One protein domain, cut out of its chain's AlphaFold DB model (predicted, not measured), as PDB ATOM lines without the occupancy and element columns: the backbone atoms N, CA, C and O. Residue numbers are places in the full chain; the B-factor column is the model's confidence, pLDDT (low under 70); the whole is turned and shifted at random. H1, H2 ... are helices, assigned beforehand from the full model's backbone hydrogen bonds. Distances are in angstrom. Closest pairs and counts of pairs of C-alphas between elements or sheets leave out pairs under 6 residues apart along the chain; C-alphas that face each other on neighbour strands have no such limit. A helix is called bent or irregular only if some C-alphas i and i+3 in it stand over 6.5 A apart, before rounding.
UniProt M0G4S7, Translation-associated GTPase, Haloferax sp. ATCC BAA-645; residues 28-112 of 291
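This is residues 28 to 112 of the 291 residues of the protein "Translation-associated GTPase" of Haloferax sp. ATCC BAA-645 (UniProt M0G4S7). One long helix, H1, forms the long axis, and three shorter helices gather over one side of it: H2 and H4 cross H1 steeply at different places along its length, and H3 packs on H2 and H4 on the far side from H1. The four helices thus meet in a ring of contacts, H1 with H2, H2 with H3, H3 with H4 and H4 with H1, while the link after H1 carries the length on to Gly 56. The printed part has 85 residues with four named helices, in the order H1, H2, H3, H4 along the chain, and no named strand; its class is all helix, with mostly crossed packing. The whole is compact, with a radius of gyration of the C-alphas of 12.3 A, and its outline is elongated, spanning 44 by 25 by 22 A.

H1, residues 28 to 52, is the longest helix, with 25 residues. H2, residues 61 to 68, touches it, and the closest C-alphas are those of Gly 46 and Leu 65, 5.0 A apart. Of H1, residues 42 to 50 alone touch H2; the two run opposite ways at a steep tilt of 67 degrees, only just short of about perpendicular. H3, residues 76 to 85, touches H2, with the C-alphas of Glu 62 and Lys 76 the closest at 5.0 A. These two helices run opposite ways at a steep tilt of 56 degrees. H1 and H3 are apart. H4, residues 97 to 111, touches H3 with its residues 103 to 107 alone, and the closest C-alphas are those of Ile 83 and Leu 103, 6.7 A apart. H3 and H4 run opposite ways at a steep tilt of 55 degrees. H4 also touches H1, and of H1 residues 35 to 43 alone touch H4. The closest C-alphas of H1 and H4 are those of Asp 36 and Arg 105, 5.0 A apart, and the lines of the two helices are only just about perpendicular, at 70.2 degrees. H2 and H4 are apart. In H2, H3 and H4 every pair of O i and N i+4 is within hydrogen-bond range, and in H1 20 of 21 pairs are.

H1 begins with the C-alpha of Ile 28 at (21.427, 33.992, 5.546) and ends with that of Ser 52 at (14.004, 30.187, -29.965), 36.5 A from first to last C-alpha, with z falling along its length. H2 follows from Ile 61 to Gln 68 and measures 10.6 A. H3, from Lys 76 to Ser 85, measures 14.0 A and begins at C-alpha 76, (26.852, 41.812, -22.616). H4, from Asp 97 to Thr 111, measures 21.0 A and ends at C-alpha 111, (24.491, 42.584, -9.639). None of the helices is bent or irregular.

The C-alphas of Ile 28 and Gly 56 are the two farthest apart, at 44.2 A, while those of Ile 28 and Lys 112, the first and last printed, are 14.4 A apart. The printed part runs from residue 28 to residue 112 and has no cut. The link from H1 to H2, with 8 residues between them, and the link from H2 to H3, with 7, are short. The link from H3 to H4, with 11 residues, is long. The mean pLDDT of the printed part is 91.1. The model's confidence is low, under 70, at residues 53 to 58, which lie in the link between H1 and H2.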
ATOM      1  N   ILE A  28      20.535  33.487   6.597       95.69
ATOM      2  CA  ILE A  28      21.427  33.992   5.546       95.69
ATOM      3  C   ILE A  28      21.283  33.114   4.301       95.69
ATOM      4  O   ILE A  28      20.959  33.612   3.219       95.69
ATOM      5  N   GLY A  29      21.468  31.802   4.467       95.00
ATOM      6  CA  GLY A  29      21.412  30.833   3.380       95.00
ATOM      7  C   GLY A  29      20.038  30.770   2.719       95.00
ATOM      8  O   GLY A  29      19.956  30.641   1.499       95.00
ATOM      9  N   PHE A  30      18.956  30.910   3.485       94.56
ATOM     10  CA  PHE A  30      17.601  30.945   2.943       94.56
ATOM     11  C   PHE A  30      17.421  32.077   1.926       94.56
ATOM     12  O   PHE A  30      17.051  31.806   0.783       94.56
ATOM     13  N   LEU A  31      17.742  33.324   2.300       94.94
ATOM     14  CA  LEU A  31      17.584  34.467   1.396       94.94
ATOM     15  C   LEU A  31      18.496  34.351   0.168       94.94
ATOM     16  O   LEU A  31      18.072  34.664  -0.946       94.94
ATOM     17  N   GLU A  32      19.746  33.912   0.353       94.81
ATOM     18  CA  GLU A  32      20.662  33.706  -0.773       94.81
ATOM     19  C   GLU A  32      20.123  32.664  -1.752       94.81
ATOM     20  O   GLU A  32      20.095  32.924  -2.954       94.81
ATOM     21  N   ASN A  33      19.630  31.531  -1.249       95.38
ATOM     22  CA  ASN A  33      19.074  30.469  -2.082       95.38
ATOM     23  C   ASN A  33      17.805  30.920  -2.816       95.38
ATOM     24  O   ASN A  33      17.664  30.640  -4.003       95.38
ATOM     25  N   GLU A  34      16.893  31.645  -2.160       96.25
ATOM     26  CA  GLU A  34      15.695  32.172  -2.830       96.25
ATOM     27  C   GLU A  34      16.052  33.117  -3.982       96.25
ATOM     28  O   GLU A  34      15.474  33.032  -5.071       96.25
ATOM     29  N   LEU A  35      17.025  34.006  -3.765       95.81
ATOM     30  CA  LEU A  35      17.500  34.903  -4.809       95.81
ATOM     31  C   LEU A  35      18.201  34.130  -5.925       95.81
ATOM     32  O   LEU A  35      17.901  34.377  -7.089       95.81
ATOM     33  N   ASP A  36      19.083  33.186  -5.600       96.31
ATOM     34  CA  ASP A  36      19.794  32.373  -6.590       96.31
ATOM     35  C   ASP A  36      18.812  31.606  -7.493       96.31
ATOM     36  O   ASP A  36      18.936  31.658  -8.717       96.31
ATOM     37  N   MET A  37      17.772  30.989  -6.917       97.12
ATOM     38  CA  MET A  37      16.730  30.292  -7.683       97.12
ATOM     39  C   MET A  37      15.916  31.245  -8.563       97.12
ATOM     40  O   MET A  37      15.582  30.919  -9.702       97.12
ATOM     41  N   TRP A  38      15.627  32.455  -8.084       96.81
ATOM     42  CA  TRP A  38      14.963  33.458  -8.912       96.81
ATOM     43  C   TRP A  38      15.842  33.936 -10.079       96.81
ATOM     44  O   TRP A  38      15.341  34.132 -11.189       96.81
ATOM     45  N   TYR A  39      17.150  34.103  -9.864       97.00
ATOM     46  CA  TYR A  39      18.092  34.414 -10.944       97.00
ATOM     47  C   TYR A  39      18.195  33.264 -11.945       97.00
ATOM     48  O   TYR A  39      18.252  33.530 -13.147       97.00
ATOM     49  N   LEU A  40      18.150  32.013 -11.480       97.75
ATOM     50  CA  LEU A  40      18.123  30.831 -12.340       97.75
ATOM     51  C   LEU A  40      16.894  30.845 -13.256       97.75
ATOM     52  O   LEU A  40      17.043  30.762 -14.472       97.75
ATOM     53  N   ASP A  41      15.700  31.094 -12.715       97.38
ATOM     54  CA  ASP A  41      14.467  31.221 -13.508       97.38
ATOM     55  C   ASP A  41      14.549  32.321 -14.586       97.38
ATOM     56  O   ASP A  41      13.877  32.262 -15.625       97.38
ATOM     57  N   VAL A  42      15.293  33.399 -14.322       96.06
ATOM     58  CA  VAL A  42      15.511  34.490 -15.284       96.06
ATOM     59  C   VAL A  42      16.550  34.091 -16.331       96.06
ATOM     60  O   VAL A  42      16.342  34.368 -17.516       96.06
ATOM     61  N   LEU A  43      17.627  33.424 -15.912       96.50
ATOM     62  CA  LEU A  43      18.674  32.879 -16.772       96.50
ATOM     63  C   LEU A  43      18.095  31.876 -17.773       96.50
ATOM     64  O   LEU A  43      18.317  32.020 -18.973       96.50
ATOM     65  N   GLU A  44      17.284  30.925 -17.311       96.19
ATOM     66  CA  GLU A  44      16.655  29.908 -18.160       96.19
ATOM     67  C   GLU A  44      15.765  30.525 -19.243       96.19
ATOM     68  O   GLU A  44      15.841  30.137 -20.407       96.19
ATOM     69  N   LYS A  45      14.997  31.571 -18.914       94.06
ATOM     70  CA  LYS A  45      14.209  32.321 -19.912       94.06
ATOM     71  C   LYS A  45      15.089  33.001 -20.961       94.06
ATOM     72  O   LYS A  45      14.679  33.126 -22.115       94.06
ATOM     73  N   GLY A  46      16.273  33.467 -20.564       93.06
ATOM     74  CA  GLY A  46      17.263  34.034 -21.477       93.06
ATOM     75  C   GLY A  46      17.841  32.975 -22.415       93.06
ATOM     76  O   GLY A  46      17.902  33.191 -23.624       93.06
ATOM     77  N   ILE A  47      18.155  31.791 -21.887       94.25
ATOM     78  CA  ILE A  47      18.606  30.635 -22.676       94.25
ATOM     79  C   ILE A  47      17.514  30.181 -23.660       94.25
ATOM     80  O   ILE A  47      17.788  29.926 -24.833       94.25
ATOM     81  N   ASP A  48      16.253  30.131 -23.233       91.94
ATOM     82  CA  ASP A  48      15.131  29.779 -24.108       91.94
ATOM     83  C   ASP A  48      14.918  30.805 -25.229       91.94
ATOM     84  O   ASP A  48      14.585  30.443 -26.365       91.94
ATOM     85  N   ARG A  49      15.144  32.095 -24.951       88.00
ATOM     86  CA  ARG A  49      15.146  33.152 -25.974       88.00
ATOM     87  C   ARG A  49      16.259  32.921 -26.995       88.00
ATOM     88  O   ARG A  49      15.967  32.887 -28.193       88.00
ATOM     89  N   TYR A  50      17.479  32.665 -26.529       89.69
ATOM     90  CA  TYR A  50      18.621  32.325 -27.380       89.69
ATOM     91  C   TYR A  50      18.318  31.123 -28.291       89.69
ATOM     92  O   TYR A  50      18.517  31.172 -29.513       89.69
ATOM     93  N   ARG A  51      17.716  30.063 -27.736       88.50
ATOM     94  CA  ARG A  51      17.309  28.860 -28.485       88.50
ATOM     95  C   ARG A  51      16.200  29.137 -29.501       88.50
ATOM     96  O   ARG A  51      16.267  28.656 -30.632       88.50
ATOM     97  N   SER A  52      15.187  29.920 -29.129       83.81
ATOM     98  CA  SER A  52      14.004  30.187 -29.965       83.81
ATOM     99  C   SER A  52      14.207  31.257 -31.046       83.81
ATOM    100  O   SER A  52      13.433  31.308 -32.009       83.81
ATOM    101  N   GLY A  53      15.239  32.099 -30.934       68.38
ATOM    102  CA  GLY A  53      15.510  33.184 -31.874       68.38
ATOM    103  C   GLY A  53      15.755  32.722 -33.322       68.38
ATOM    104  O   GLY A  53      16.603  31.870 -33.587       68.38
ATOM    105  N   TYR A  54      15.061  33.360 -34.276       57.19
ATOM    106  CA  TYR A  54      15.291  33.289 -35.733       57.19
ATOM    107  C   TYR A  54      16.470  34.203 -36.126       57.19
ATOM    108  O   TYR A  54      16.276  35.244 -36.744       57.19
ATOM    109  N   HIS A  55      17.686  33.897 -35.680       52.31
ATOM    110  CA  HIS A  55      18.862  34.734 -35.957       52.31
ATOM    111  C   HIS A  55      19.893  33.923 -36.748       52.31
ATOM    112  O   HIS A  55      20.026  32.719 -36.529       52.31
ATOM    113  N   GLY A  56      20.501  34.569 -37.751       54.31
ATOM    114  CA  GLY A  56      21.521  33.998 -38.637       54.31
ATOM    115  C   GLY A  56      22.833  33.673 -37.913       54.31
ATOM    116  O   GLY A  56      22.840  33.531 -36.700       54.31
ATOM    117  N   GLU A  57      23.930  33.548 -38.669       51.78
ATOM    118  CA  GLU A  57      25.211  32.941 -38.247       51.78
ATOM    119  C   GLU A  57      25.907  33.540 -37.000       51.78
ATOM    120  O   GLU A  57      26.810  32.892 -36.485       51.78
ATOM    121  N   ASP A  58      25.465  34.683 -36.465       56.34
ATOM    122  CA  ASP A  58      26.045  35.319 -35.272       56.34
ATOM    123  C   ASP A  58      25.024  35.322 -34.111       56.34
ATOM    124  O   ASP A  58      24.241  36.265 -33.956       56.34
ATOM    125  N   LYS A  59      24.983  34.238 -33.323       71.69
ATOM    126  CA  LYS A  59      24.222  34.153 -32.064       71.69
ATOM    127  C   LYS A  59      25.187  34.192 -30.879       71.69
ATOM    128  O   LYS A  59      25.888  33.216 -30.640       71.69
ATOM    129  N   ASP A  60      25.146  35.279 -30.118       88.38
ATOM    130  CA  ASP A  60      25.958  35.470 -28.915       88.38
ATOM    131  C   ASP A  60      25.055  35.368 -27.675       88.38
ATOM    132  O   ASP A  60      24.224  36.251 -27.435       88.38
ATOM    133  N   ILE A  61      25.200  34.301 -26.882       92.19
ATOM    134  CA  ILE A  61      24.382  34.059 -25.679       92.19
ATOM    135  C   ILE A  61      24.452  35.229 -24.690       92.19
ATOM    136  O   ILE A  61      23.451  35.594 -24.073       92.19
ATOM    137  N   GLU A  62      25.606  35.887 -24.582       93.75
ATOM    138  CA  GLU A  62      25.793  37.042 -23.709       93.75
ATOM    139  C   GLU A  62      24.884  38.230 -24.061       93.75
ATOM    140  O   GLU A  62      24.542  39.015 -23.177       93.75
ATOM    141  N   VAL A  63      24.459  38.363 -25.322       92.12
ATOM    142  CA  VAL A  63      23.556  39.438 -25.759       92.12
ATOM    143  C   VAL A  63      22.133  39.157 -25.289       92.12
ATOM    144  O   VAL A  63      21.506  40.032 -24.689       92.12
ATOM    145  N   ASP A  64      21.643  37.937 -25.514       92.00
ATOM    146  CA  ASP A  64      20.297  37.527 -25.102       92.00
ATOM    147  C   ASP A  64      20.148  37.541 -23.576       92.00
ATOM    148  O   ASP A  64      19.145  38.030 -23.043       92.00
ATOM    149  N   LEU A  65      21.168  37.060 -22.858       93.69
ATOM    150  CA  LEU A  65      21.195  37.104 -21.400       93.69
ATOM    151  C   LEU A  65      21.239  38.542 -20.878       93.69
ATOM    152  O   LEU A  65      20.453  38.879 -19.996       93.69
ATOM    153  N   ALA A  66      22.082  39.415 -21.443       92.75
ATOM    154  CA  ALA A  66      22.134  40.818 -21.033       92.75
ATOM    155  C   ALA A  66      20.808  41.551 -21.279       92.75
ATOM    156  O   ALA A  66      20.385  42.355 -20.448       92.75
ATOM    157  N   GLU A  67      20.108  41.263 -22.379       91.31
ATOM    158  CA  GLU A  67      18.784  41.834 -22.629       91.31
ATOM    159  C   GLU A  67      17.762  41.332 -21.595       91.31
ATOM    160  O   GLU A  67      17.042  42.131 -20.982       91.31
ATOM    161  N   GLN A  68      17.729  40.018 -21.356       92.81
ATOM    162  CA  GLN A  68      16.844  39.383 -20.378       92.81
ATOM    163  C   GLN A  68      17.089  39.899 -18.949       92.81
ATOM    164  O   GLN A  68      16.145  40.031 -18.170       92.81
ATOM    165  N   MET A  69      18.340  40.221 -18.625       90.69
ATOM    166  CA  MET A  69      18.810  40.664 -17.309       90.69
ATOM    167  C   MET A  69      19.012  42.179 -17.205       90.69
ATOM    168  O   MET A  69      19.521  42.672 -16.200       90.69
ATOM    169  N   SER A  70      18.571  42.948 -18.199       87.50
ATOM    170  CA  SER A  70      18.807  44.398 -18.277       87.50
ATOM    171  C   SER A  70      18.268  45.187 -17.075       87.50
ATOM    172  O   SER A  70      18.836  46.212 -16.694       87.50
ATOM    173  N   ALA A  71      17.221  44.684 -16.409       86.94
ATOM    174  CA  ALA A  71      16.694  45.260 -15.169       86.94
ATOM    175  C   ALA A  71      17.720  45.280 -14.018       86.94
ATOM    176  O   ALA A  71      17.598  46.092 -13.099       86.94
ATOM    177  N   PHE A  72      18.746  44.429 -14.080       87.75
ATOM    178  CA  PHE A  72      19.836  44.355 -13.108       87.75
ATOM    179  C   PHE A  72      21.005  45.285 -13.439       87.75
ATOM    180  O   PHE A  72      22.038  45.214 -12.780       87.75
ATOM    181  N   LYS A  73      20.832  46.177 -14.427       85.94
ATOM    182  CA  LYS A  73      21.857  47.114 -14.914       85.94
ATOM    183  C   LYS A  73      23.137  46.423 -15.393       85.94
ATOM    184  O   LYS A  73      24.205  47.016 -15.310       85.94
ATOM    185  N   THR A  74      23.013  45.202 -15.909       88.88
ATOM    186  CA  THR A  74      24.137  44.485 -16.512       88.88
ATOM    187  C   THR A  74      24.204  44.687 -18.026       88.88
ATOM    188  O   THR A  74      23.246  45.161 -18.645       88.88
ATOM    189  N   ASN A  75      25.336  44.337 -18.634       92.25
ATOM    190  CA  ASN A  75      25.552  44.398 -20.076       92.25
ATOM    191  C   ASN A  75      26.225  43.122 -20.616       92.25
ATOM    192  O   ASN A  75      26.666  42.256 -19.864       92.25
ATOM    193  N   LYS A  76      26.303  43.004 -21.948       93.94
ATOM    194  CA  LYS A  76      26.852  41.812 -22.616       93.94
ATOM    195  C   LYS A  76      28.301  41.511 -22.225       93.94
ATOM    196  O   LYS A  76      28.665  40.346 -22.123       93.94
ATOM    197  N   ASP A  77      29.123  42.538 -22.005       94.69
ATOM    198  CA  ASP A  77      30.545  42.355 -21.724       94.69
ATOM    199  C   ASP A  77      30.727  41.829 -20.293       94.69
ATOM    200  O   ASP A  77      31.520  40.917 -20.072       94.69
ATOM    201  N   GLU A  78      29.920  42.311 -19.346       94.44
ATOM    202  CA  GLU A  78      29.861  41.786 -17.976       94.44
ATOM    203  C   GLU A  78      29.357  40.341 -17.930       94.44
ATOM    204  O   GLU A  78      29.995  39.493 -17.307       94.44
ATOM    205  N   ILE A  79      28.253  40.028 -18.615       95.81
ATOM    206  CA  ILE A  79      27.722  38.658 -18.677       95.81
ATOM    207  C   ILE A  79      28.758  37.706 -19.280       95.81
ATOM    208  O   ILE A  79      29.032  36.648 -18.714       95.81
ATOM    209  N   LYS A  80      29.396  38.105 -20.387       96.25
ATOM    210  CA  LYS A  80      30.473  37.337 -21.018       96.25
ATOM    211  C   LYS A  80      31.630  37.099 -20.046       96.25
ATOM    212  O   LYS A  80      32.131  35.982 -19.949       96.25
ATOM    213  N   GLN A  81      32.055  38.127 -19.310       96.56
ATOM    214  CA  GLN A  81      33.105  37.997 -18.297       96.56
ATOM    215  C   GLN A  81      32.714  37.033 -17.176       96.56
ATOM    216  O   GLN A  81      33.561  36.264 -16.731       96.56
ATOM    217  N   ILE A  82      31.457  37.059 -16.726       96.25
ATOM    218  CA  ILE A  82      30.958  36.151 -15.689       96.25
ATOM    219  C   ILE A  82      31.007  34.701 -16.183       96.25
ATOM    220  O   ILE A  82      31.637  33.872 -15.524       96.25
ATOM    221  N   ILE A  83      30.436  34.422 -17.360       97.06
ATOM    222  CA  ILE A  83      30.439  33.091 -17.990       97.06
ATOM    223  C   ILE A  83      31.868  32.536 -18.065       97.06
ATOM    224  O   ILE A  83      32.161  31.463 -17.538       97.06
ATOM    225  N   LEU A  84      32.789  33.318 -18.633       96.75
ATOM    226  CA  LEU A  84      34.180  32.900 -18.799       96.75
ATOM    227  C   LEU A  84      34.926  32.761 -17.465       96.75
ATOM    228  O   LEU A  84      35.816  31.921 -17.353       96.75
ATOM    229  N   SER A  85      34.582  33.556 -16.445       96.62
ATOM    230  CA  SER A  85      35.209  33.452 -15.119       96.62
ATOM    231  C   SER A  85      34.867  32.152 -14.391       96.62
ATOM    232  O   SER A  85      35.666  31.691 -13.580       96.62
ATOM    233  N   LEU A  86      33.733  31.531 -14.732       96.62
ATOM    234  CA  LEU A  86      33.343  30.203 -14.254       96.62
ATOM    235  C   LEU A  86      33.922  29.067 -15.111       96.62
ATOM    236  O   LEU A  86      33.711  27.898 -14.807       96.62
ATOM    237  N   GLY A  87      34.676  29.393 -16.168       96.62
ATOM    238  CA  GLY A  87      35.242  28.406 -17.087       96.62
ATOM    239  C   GLY A  87      34.222  27.790 -18.046       96.62
ATOM    240  O   GLY A  87      34.527  26.768 -18.655       96.62
ATOM    241  N   LEU A  88      33.043  28.399 -18.186       97.00
ATOM    242  CA  LEU A  88      31.993  27.949 -19.093       97.00
ATOM    243  C   LEU A  88      32.243  28.464 -20.517       97.00
ATOM    244  O   LEU A  88      32.719  29.588 -20.715       97.00
ATOM    245  N   GLU A  89      31.897  27.654 -21.517       94.88
ATOM    246  CA  GLU A  89      31.898  28.087 -22.916       94.88
ATOM    247  C   GLU A  89      30.717  29.033 -23.195       94.88
ATOM    248  O   GLU A  89      29.702  29.012 -22.497       94.88
ATOM    249  N   LEU A  90      30.826  29.864 -24.238       94.06
ATOM    250  CA  LEU A  90      29.732  30.737 -24.701       94.06
ATOM    251  C   LEU A  90      28.688  29.950 -25.517       94.06
ATOM    252  O   LEU A  90      28.199  30.423 -26.539       94.06
ATOM    253  N   ASP A  91      28.364  28.743 -25.059       92.75
ATOM    254  CA  ASP A  91      27.352  27.866 -25.629       92.75
ATOM    255  C   ASP A  91      26.494  27.267 -24.498       92.75
ATOM    256  O   ASP A  91      26.962  26.399 -23.757       92.75
ATOM    257  N   PRO A  92      25.232  27.709 -24.334       92.50
ATOM    258  CA  PRO A  92      24.369  27.243 -23.253       92.50
ATOM    259  C   PRO A  92      23.908  25.790 -23.393       92.50
ATOM    260  O   PRO A  92      23.290  25.262 -22.467       92.50
ATOM    261  N   ASP A  93      24.148  25.141 -24.535       91.12
ATOM    262  CA  ASP A  93      23.852  23.718 -24.705       91.12
ATOM    263  C   ASP A  93      24.921  22.815 -24.063       91.12
ATOM    264  O   ASP A  93      24.659  21.630 -23.847       91.12
ATOM    265  N   GLU A  94      26.082  23.370 -23.696       94.00
ATOM    266  CA  GLU A  94      27.123  22.665 -22.939       94.00
ATOM    267  C   GLU A  94      26.947  22.762 -21.418       94.00
ATOM    268  O   GLU A  94      27.555  21.980 -20.691       94.00
ATOM    269  N   TRP A  95      26.108  23.684 -20.932       97.00
ATOM    270  CA  TRP A  95      25.909  23.913 -19.499       97.00
ATOM    271  C   TRP A  95      24.955  22.880 -18.902       97.00
ATOM    272  O   TRP A  95      23.790  22.765 -19.317       97.00
ATOM    273  N   ASP A  96      25.413  22.165 -17.877       97.00
ATOM    274  CA  ASP A  96      24.535  21.336 -17.061       97.00
ATOM    275  C   ASP A  96      23.735  22.177 -16.042       97.00
ATOM    276  O   ASP A  96      23.772  23.410 -16.037       97.00
ATOM    277  N   ASP A  97      22.908  21.530 -15.222       97.19
ATOM    278  CA  ASP A  97      22.071  22.257 -14.260       97.19
ATOM    279  C   ASP A  97      22.905  22.905 -13.139       97.19
ATOM    280  O   ASP A  97      22.572  24.001 -12.688       97.19
ATOM    281  N   ALA A  98      24.033  22.299 -12.753       97.56
ATOM    282  CA  ALA A  98      24.936  22.866 -11.754       97.56
ATOM    283  C   ALA A  98      25.703  24.078 -12.308       97.56
ATOM    284  O   ALA A  98      25.927  25.053 -11.582       97.56
ATOM    285  N   ASP A  99      26.055  24.055 -13.596       97.88
ATOM    286  CA  ASP A  99      26.647  25.195 -14.298       97.88
ATOM    287  C   ASP A  99      25.682  26.384 -14.321       97.88
ATOM    288  O   ASP A  99      26.070  27.510 -14.001       97.88
ATOM    289  N   LYS A 100      24.402  26.145 -14.636       97.88
ATOM    290  CA  LYS A 100      23.372  27.198 -14.650       97.88
ATOM    291  C   LYS A 100      23.118  27.769 -13.259       97.88
ATOM    292  O   LYS A 100      23.029  28.988 -13.125       97.88
ATOM    293  N   GLU A 101      23.022  26.924 -12.233       97.75
ATOM    294  CA  GLU A 101      22.889  27.363 -10.838       97.75
ATOM    295  C   GLU A 101      24.085  28.224 -10.410       97.75
ATOM    296  O   GLU A 101      23.911  29.306  -9.842       97.75
ATOM    297  N   SER A 102      25.304  27.790 -10.740       97.31
ATOM    298  CA  SER A 102      26.536  28.525 -10.429       97.31
ATOM    299  C   SER A 102      26.601  29.863 -11.166       97.31
ATOM    300  O   SER A 102      26.950  30.883 -10.567       97.31
ATOM    301  N   LEU A 103      26.207  29.886 -12.441       97.50
ATOM    302  CA  LEU A 103      26.127  31.099 -13.249       97.50
ATOM    303  C   LEU A 103      25.086  32.076 -12.695       97.50
ATOM    304  O   LEU A 103      25.384  33.258 -12.530       97.50
ATOM    305  N   ALA A 104      23.889  31.597 -12.355       97.00
ATOM    306  CA  ALA A 104      22.841  32.411 -11.747       97.00
ATOM    307  C   ALA A 104      23.297  33.032 -10.418       97.00
ATOM    308  O   ALA A 104      23.145  34.242 -10.219       97.00
ATOM    309  N   ARG A 105      23.925  32.231  -9.547       96.19
ATOM    310  CA  ARG A 105      24.501  32.689  -8.277       96.19
ATOM    311  C   ARG A 105      25.575  33.751  -8.484       96.19
ATOM    312  O   ARG A 105      25.555  34.778  -7.810       96.19
ATOM    313  N   GLU A 106      26.505  33.540  -9.412       95.81
ATOM    314  CA  GLU A 106      27.587  34.497  -9.671       95.81
ATOM    315  C   GLU A 106      27.049  35.819 -10.246       95.81
ATOM    316  O   GLU A 106      27.450  36.901  -9.808       95.81
ATOM    317  N   ILE A 107      26.070  35.757 -11.156       94.88
ATOM    318  CA  ILE A 107      25.376  36.951 -11.658       94.88
ATOM    319  C   ILE A 107      24.691  37.695 -10.505       94.88
ATOM    320  O   ILE A 107      24.822  38.921 -10.398       94.88
ATOM    321  N   ARG A 108      23.997  36.980  -9.610       94.50
ATOM    322  CA  ARG A 108      23.366  37.568  -8.422       94.50
ATOM    323  C   ARG A 108      24.396  38.238  -7.524       94.50
ATOM    324  O   ARG A 108      24.175  39.382  -7.136       94.50
ATOM    325  N   LYS A 109      25.520  37.581  -7.218       92.56
ATOM    326  CA  LYS A 109      26.585  38.145  -6.369       92.56
ATOM    327  C   LYS A 109      27.096  39.483  -6.912       92.56
ATOM    328  O   LYS A 109      27.204  40.437  -6.147       92.56
ATOM    329  N   ARG A 110      27.318  39.596  -8.228       90.19
ATOM    330  CA  ARG A 110      27.824  40.839  -8.848       90.19
ATOM    331  C   ARG A 110      26.776  41.939  -8.991       90.19
ATOM    332  O   ARG A 110      27.078  43.108  -8.786       90.19
ATOM    333  N   THR A 111      25.544  41.589  -9.346       90.69
ATOM    334  CA  THR A 111      24.491  42.584  -9.639       90.69
ATOM    335  C   THR A 111      23.657  42.960  -8.409       90.69
ATOM    336  O   THR A 111      23.055  44.040  -8.327       90.69
ATOM    337  N   LYS A 112      23.615  42.082  -7.408       90.50
ATOM    338  CA  LYS A 112      22.825  42.236  -6.190       90.50
ATOM    339  C   LYS A 112      23.628  41.799  -4.955       90.50
ATOM    340  O   LYS A 112      23.215  40.869  -4.267       90.50
TER     341      LYS A 112